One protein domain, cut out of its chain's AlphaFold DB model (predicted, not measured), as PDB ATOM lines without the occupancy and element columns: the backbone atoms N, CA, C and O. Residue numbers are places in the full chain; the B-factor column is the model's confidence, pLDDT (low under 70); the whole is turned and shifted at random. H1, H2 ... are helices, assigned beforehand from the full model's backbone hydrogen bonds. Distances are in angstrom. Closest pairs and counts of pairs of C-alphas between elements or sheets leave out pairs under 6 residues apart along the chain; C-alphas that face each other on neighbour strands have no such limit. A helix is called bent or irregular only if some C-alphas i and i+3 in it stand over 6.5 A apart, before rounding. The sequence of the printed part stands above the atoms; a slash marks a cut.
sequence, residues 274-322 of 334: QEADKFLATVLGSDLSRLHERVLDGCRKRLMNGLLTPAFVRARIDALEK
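AT A GLANCE: This is residues 274 to 322 of the 334 residues of an uncharacterized protein of Brucella thiophenivorans (UniProt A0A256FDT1). What shape do these atoms make? A sharply kinked helix, H1, and a shorter helix, H2, folded back over it make a helical hairpin, and a third helix, H3, runs off toward the far end of the longest axis, near the other two but touching neither. What is it built of? The printed part has 49 residues with three named helices in the order H1, H2, H3 and no named strand; the class is all helix. How large is it? It is compact, with a radius of gyration of the C-alphas of 10.0 A and spans of 28 by 19 by 18 A.

IN THESE COORDINATES: Where does the first helix run? H1 is residues 274 to 290, 20.1 A from first to last C-alpha, and C-alpha 274 is at (88.787, 118.103, 98.118). Is H1 straight? It has a kink of 100 degrees near residue 284 and is irregular: C-alphas 283 and 286 are 9.2 A apart, where about 5 A is found in a regular helix. Which helices follow? H2 is residues 293 to 304, 16.3 A long, beginning with C-alpha 293 at (78.170, 106.793, 96.292). H3 is residues 310 to 322, 18.5 A long, ending with C-alpha 322 at (60.076, 111.066, 92.563).

HOW THE PARTS SIT: How do H1 and H2 stand? They touch and form a hairpin; their closest C-alphas are those of Ala 276 and Arg 300, 6.3 A apart. With a rough line for H1, they run opposite ways at a steep tilt of 37 degrees, only just beyond shallow. Where is H3? H1 and H3 are close but not clearly touching, the closest C-alphas being those of Asp 287 and Ile 317 at 7.5 A, and they run the same way at a shallow tilt of 25 degrees. H2 and H3 are near each other, with 5 pairs of C-alphas within 10 A and the closest at 8.2 A. What do the backbones show? In H2 and H3 every O i to N i+4 pair is within hydrogen-bond range; in H1 9 of 13 are.

THE WHOLE: How far does it reach? The two C-alphas farthest apart are those of Gln 274 and Lys 322, at 30.1 A. Is there a cut or a long link? The printed part has no cut, and the links H1 to H2, of 2 residues, and H2 to H3, of 5 residues, are tight. Where is confidence low? The mean pLDDT of the printed part is 75.3, and residues 287, 289 to 291, 294 and 319 to 322 are under 70.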
ATOM      1  N   GLN A 274      89.360 117.679  96.840       79.31
ATOM      2  CA  GLN A 274      88.787 118.103  98.118       79.31
ATOM      3  C   GLN A 274      87.845 119.308  97.957       79.31
ATOM      4  O   GLN A 274      86.811 119.393  98.620       79.31
ATOM      5  N   GLU A 275      88.173 120.226  97.049       79.56
ATOM      6  CA  GLU A 275      87.322 121.365  96.708       79.56
ATOM      7  C   GLU A 275      86.064 120.921  95.948       79.56
ATOM      8  O   GLU A 275      84.971 121.403  96.243       79.56
ATOM      9  N   ALA A 276      86.186 119.928  95.059       80.00
ATOM     10  CA  ALA A 276      85.044 119.312  94.384       80.00
ATOM     11  C   ALA A 276      84.047 118.685  95.372       80.00
ATOM     12  O   ALA A 276      82.836 118.837  95.213       80.00
ATOM     13  N   ASP A 277      84.546 118.017  96.410       78.38
ATOM     14  CA  ASP A 277      83.708 117.384  97.431       78.38
ATOM     15  C   ASP A 277      83.003 118.413  98.315       78.38
ATOM     16  O   ASP A 277      81.809 118.287  98.590       78.38
ATOM     17  N   LYS A 278      83.708 119.487  98.686       82.06
ATOM     18  CA  LYS A 278      83.125 120.613  99.425       82.06
ATOM     19  C   LYS A 278      82.058 121.341  98.601       82.06
ATOM     20  O   LYS A 278      81.017 121.723  99.137       82.06
ATOM     21  N   PHE A 279      82.287 121.497  97.299       82.69
ATOM     22  CA  PHE A 279      81.323 122.085  96.373       82.69
ATOM     23  C   PHE A 279      80.066 121.218  96.244       82.69
ATOM     24  O   PHE A 279      78.958 121.715  96.428       82.69
ATOM     25  N   LEU A 280      80.219 119.911  96.007       82.00
ATOM     26  CA  LEU A 280      79.084 118.988  95.916       82.00
ATOM     27  C   LEU A 280      78.292 118.911  97.225       82.00
ATOM     28  O   LEU A 280      77.067 118.890  97.174       82.00
ATOM     29  N   ALA A 281      78.963 118.944  98.379       82.56
ATOM     30  CA  ALA A 281      78.295 119.017  99.677       82.56
ATOM     31  C   ALA A 281      77.496 120.319  99.859       82.56
ATOM     32  O   ALA A 281      76.432 120.302 100.466       82.56
ATOM     33  N   THR A 282      77.969 121.434  99.296       80.75
ATOM     34  CA  THR A 282      77.266 122.727  99.354       80.75
ATOM     35  C   THR A 282      76.059 122.760  98.413       80.75
ATOM     36  O   THR A 282      75.001 123.250  98.791       80.75
ATOM     37  N   VAL A 283      76.195 122.215  97.200       79.56
ATOM     38  CA  VAL A 283      75.138 122.236  96.174       79.56
ATOM     39  C   VAL A 283      74.038 121.209  96.449       79.56
ATOM     40  O   VAL A 283      72.873 121.476  96.180       79.56
ATOM     41  N   LEU A 284      74.400 120.031  96.962       77.94
ATOM     42  CA  LEU A 284      73.448 118.955  97.257       77.94
ATOM     43  C   LEU A 284      72.951 118.991  98.706       77.94
ATOM     44  O   LEU A 284      71.968 118.327  99.018       77.94
ATOM     45  N   GLY A 285      73.612 119.744  99.593       78.50
ATOM     46  CA  GLY A 285      73.182 119.960 100.974       78.50
ATOM     47  C   GLY A 285      72.794 118.666 101.697       78.50
ATOM     48  O   GLY A 285      73.564 117.707 101.761       78.50
ATOM     49  N   SER A 286      71.567 118.628 102.224       72.75
ATOM     50  CA  SER A 286      70.992 117.466 102.917       72.75
ATOM     51  C   SER A 286      70.766 116.245 102.014       72.75
ATOM     52  O   SER A 286      70.795 115.111 102.503       72.75
ATOM     53  N   ASP A 287      70.596 116.443 100.703       69.75
ATOM     54  CA  ASP A 287      70.348 115.367  99.735       69.75
ATOM     55  C   ASP A 287      71.614 114.585  99.363       69.75
ATOM     56  O   ASP A 287      71.525 113.501  98.784       69.75
ATOM     57  N   LEU A 288      72.794 115.070  99.764       70.88
ATOM     58  CA  LEU A 288      74.062 114.357  99.594       70.88
ATOM     59  C   LEU A 288      74.016 112.956 100.228       70.88
ATOM     60  O   LEU A 288      74.480 111.991  99.630       70.88
ATOM     61  N   SER A 289      73.403 112.837 101.409       68.56
ATOM     62  CA  SER A 289      73.264 111.572 102.148       68.56
ATOM     63  C   SER A 289      72.275 110.587 101.511       68.56
ATOM     64  O   SER A 289      72.326 109.388 101.777       68.56
ATOM     65  N   ARG A 290      71.381 111.090 100.651       67.94
ATOM     66  CA  ARG A 290      70.352 110.310  99.945       67.94
ATOM     67  C   ARG A 290      70.860 109.777  98.606       67.94
ATOM     68  O   ARG A 290      70.220 108.924  97.992       67.94
ATOM     69  N   LEU A 291      72.002 110.278  98.141       69.38
ATOM     70  CA  LEU A 291      72.620 109.881  96.888       69.38
ATOM     71  C   LEU A 291      73.564 108.699  97.089       69.38
ATOM     72  O   LEU A 291      74.467 108.714  97.918       69.38
ATOM     73  N   HIS A 292      73.393 107.672  96.259       73.00
ATOM     74  CA  HIS A 292      74.297 106.530  96.233       73.00
ATOM     75  C   HIS A 292      75.717 106.960  95.813       73.00
ATOM     76  O   HIS A 292      75.879 107.689  94.832       73.00
ATOM     77  N   GLU A 293      76.751 106.419  96.465       72.81
ATOM     78  CA  GLU A 293      78.170 106.793  96.292       72.81
ATOM     79  C   GLU A 293      78.636 106.813  94.822       72.81
ATOM     80  O   GLU A 293      79.343 107.711  94.376       72.81
ATOM     81  N   ARG A 294      78.171 105.860  94.004       66.69
ATOM     82  CA  ARG A 294      78.463 105.823  92.551       66.69
ATOM     83  C   ARG A 294      77.939 107.036  91.773       66.69
ATOM     84  O   ARG A 294      78.499 107.383  90.735       66.69
ATOM     85  N   VAL A 295      76.844 107.642  92.223       72.50
ATOM     86  CA  VAL A 295      76.277 108.852  91.615       72.50
ATOM     87  C   VAL A 295      77.109 110.062  92.023       72.50
ATOM     88  O   VAL A 295      77.439 110.871  91.158       72.50
ATOM     89  N   LEU A 296      77.531 110.130  93.287       77.38
ATOM     90  CA  LEU A 296      78.443 111.162  93.786       77.38
ATOM     91  C   LEU A 296      79.794 111.117  93.063       77.38
ATOM     92  O   LEU A 296      80.248 112.146  92.568       77.38
ATOM     93  N   ASP A 297      80.372 109.929  92.870       75.75
ATOM     94  CA  ASP A 297      81.597 109.736  92.083       75.75
ATOM     95  C   ASP A 297      81.419 110.170  90.612       75.75
ATOM     96  O   ASP A 297      82.308 110.762  89.994       75.75
ATOM     97  N   GLY A 298      80.228 109.959  90.043       75.88
ATOM     98  CA  GLY A 298      79.865 110.453  88.714       75.88
ATOM     99  C   GLY A 298      79.758 111.982  88.635       75.88
ATOM    100  O   GLY A 298      80.255 112.580  87.675       75.88
ATOM    101  N   CYS A 299      79.138 112.621  89.630       78.31
ATOM    102  CA  CYS A 299      79.036 114.079  89.738       78.31
ATOM    103  C   CYS A 299      80.413 114.719  89.935       78.31
ATOM    104  O   CYS A 299      80.757 115.661  89.227       78.31
ATOM    105  N   ARG A 300      81.236 114.135  90.808       81.12
ATOM    106  CA  ARG A 300      82.627 114.511  91.074       81.12
ATOM    107  C   ARG A 300      83.473 114.500  89.808       81.12
ATOM    108  O   ARG A 300      84.100 115.500  89.471       81.12
ATOM    109  N   LYS A 301      83.426 113.405  89.044       78.50
ATOM    110  CA  LYS A 301      84.141 113.293  87.764       78.50
ATOM    111  C   LYS A 301      83.664 114.319  86.742       78.50
ATOM    112  O   LYS A 301      84.475 114.838  85.985       78.50
ATOM    113  N   ARG A 302      82.368 114.628  86.690       78.56
ATOM    114  CA  ARG A 302      81.843 115.655  85.773       78.56
ATOM    115  C   ARG A 302      82.247 117.062  86.201       78.56
ATOM    116  O   ARG A 302      82.578 117.860  85.333       78.56
ATOM    117  N   LEU A 303      82.278 117.340  87.502       83.44
ATOM    118  CA  LEU A 303      82.692 118.628  88.057       83.44
ATOM    119  C   LEU A 303      84.180 118.896  87.810       83.44
ATOM    120  O   LEU A 303      84.527 119.935  87.265       83.44
ATOM    121  N   MET A 304      85.041 117.916  88.102       78.56
ATOM    122  CA  MET A 304      86.487 118.001  87.844       78.56
ATOM    123  C   MET A 304      86.820 118.206  86.360       78.56
ATOM    124  O   MET A 304      87.843 118.790  86.028       78.56
ATOM    125  N   ASN A 305      85.952 117.739  85.459       79.31
ATOM    126  CA  ASN A 305      86.117 117.917  84.017       79.31
ATOM    127  C   ASN A 305      85.438 119.190  83.475       79.31
ATOM    128  O   ASN A 305      85.446 119.390  82.263       79.31
ATOM    129  N   GLY A 306      84.824 120.024  84.327       77.31
ATOM    130  CA  GLY A 306      84.103 121.231  83.900       77.31
ATOM    131  C   GLY A 306      82.864 120.930  83.048       77.31
ATOM    132  O   GLY A 306      82.529 121.684  82.143       77.31
ATOM    133  N   LEU A 307      82.216 119.785  83.283       77.94
ATOM    134  CA  LEU A 307      81.056 119.292  82.526       77.94
ATOM    135  C   LEU A 307      79.802 119.130  83.394       77.94
ATOM    136  O   LEU A 307      78.780 118.631  82.917       77.94
ATOM    137  N   LEU A 308      79.880 119.466  84.683       79.81
ATOM    138  CA  LEU A 308      78.725 119.426  85.572       79.81
ATOM    139  C   LEU A 308      77.935 120.725  85.415       79.81
ATOM    140  O   LEU A 308      78.471 121.791  85.691       79.81
ATOM    141  N   THR A 309      76.676 120.632  84.992       79.69
ATOM    142  CA  THR A 309      75.780 121.785  84.837       79.69
ATOM    143  C   THR A 309      74.721 121.824  85.946       79.69
ATOM    144  O   THR A 309      74.339 120.765  86.464       79.69
ATOM    145  N   PRO A 310      74.186 123.011  86.286       74.75
ATOM    146  CA  PRO A 310      73.054 123.148  87.204       74.75
ATOM    147  C   PRO A 310      71.838 122.299  86.805       74.75
ATOM    148  O   PRO A 310      71.217 121.675  87.666       74.75
ATOM    149  N   ALA A 311      71.528 122.203  85.505       71.88
ATOM    150  CA  ALA A 311      70.438 121.366  84.998       71.88
ATOM    151  C   ALA A 311      70.641 119.871  85.306       71.88
ATOM    152  O   ALA A 311      69.696 119.163  85.657       71.88
ATOM    153  N   PHE A 312      71.884 119.381  85.226       76.00
ATOM    154  CA  PHE A 312      72.203 117.990  85.550       76.00
ATOM    155  C   PHE A 312      71.988 117.686  87.035       76.00
ATOM    156  O   PHE A 312      71.523 116.599  87.383       76.00
ATOM    157  N   VAL A 313      72.323 118.638  87.905       74.19
ATOM    158  CA  VAL A 313      72.131 118.505  89.351       74.19
ATOM    159  C   VAL A 313      70.642 118.518  89.703       74.19
ATOM    160  O   VAL A 313      70.183 117.609  90.392       74.19
ATOM    161  N   ARG A 314      69.867 119.463  89.158       74.69
ATOM    162  CA  ARG A 314      68.412 119.541  89.377       74.69
ATOM    163  C   ARG A 314      67.677 118.288  88.917       74.69
ATOM    164  O   ARG A 314      66.954 117.688  89.697       74.69
ATOM    165  N   ALA A 315      67.979 117.795  87.716       76.44
ATOM    166  CA  ALA A 315      67.395 116.550  87.214       76.44
ATOM    167  C   ALA A 315      67.681 115.335  88.119       76.44
ATOM    168  O   ALA A 315      66.937 114.352  88.096       76.44
ATOM    169  N   ARG A 316      68.772 115.366  88.898       72.00
ATOM    170  CA  ARG A 316      69.096 114.314  89.867       72.00
ATOM    171  C   ARG A 316      68.354 114.475  91.182       72.00
ATOM    172  O   ARG A 316      67.911 113.457  91.698       72.00
ATOM    173  N   ILE A 317      68.178 115.698  91.667       71.69
ATOM    174  CA  ILE A 317      67.362 115.986  92.851       71.69
ATOM    175  C   ILE A 317      65.894 115.620  92.570       71.69
ATOM    176  O   ILE A 317      65.323 114.812  93.298       71.69
ATOM    177  N   ASP A 318      65.342 116.039  91.429       72.19
ATOM    178  CA  ASP A 318      63.968 115.709  91.015       72.19
ATOM    179  C   ASP A 318      63.733 114.193  90.899       72.19
ATOM    180  O   ASP A 318      62.641 113.679  91.158       72.19
ATOM    181  N   ALA A 319      64.756 113.443  90.476       69.88
ATOM    182  CA  ALA A 319      64.681 111.988  90.391       69.88
ATOM    183  C   ALA A 319      64.649 111.326  91.779       69.88
ATOM    184  O   ALA A 319      64.000 110.292  91.928       69.88
ATOM    185  N   LEU A 320      65.309 111.912  92.784       64.00
ATOM    186  CA  LEU A 320      65.251 111.439  94.171       64.00
ATOM    187  C   LEU A 320      63.902 111.753  94.820       64.00
ATOM    188  O   LEU A 320      63.364 110.909  95.535       64.00
ATOM    189  N   GLU A 321      63.329 112.926  94.545       61.34
ATOM    190  CA  GLU A 321      61.998 113.304  95.038       61.34
ATOM    191  C   GLU A 321      60.898 112.409  94.461       61.34
ATOM    192  O   GLU A 321      59.979 112.002  95.167       61.34
ATOM    193  N   LYS A 322      61.019 112.007  93.191       63.00
ATOM    194  CA  LYS A 322      60.076 111.066  92.563       63.00
ATOM    195  C   LYS A 322      60.211 109.631  93.074       63.00
ATOM    196  O   LYS A 322      59.246 108.878  92.992       63.00
TER     197      LYS A 322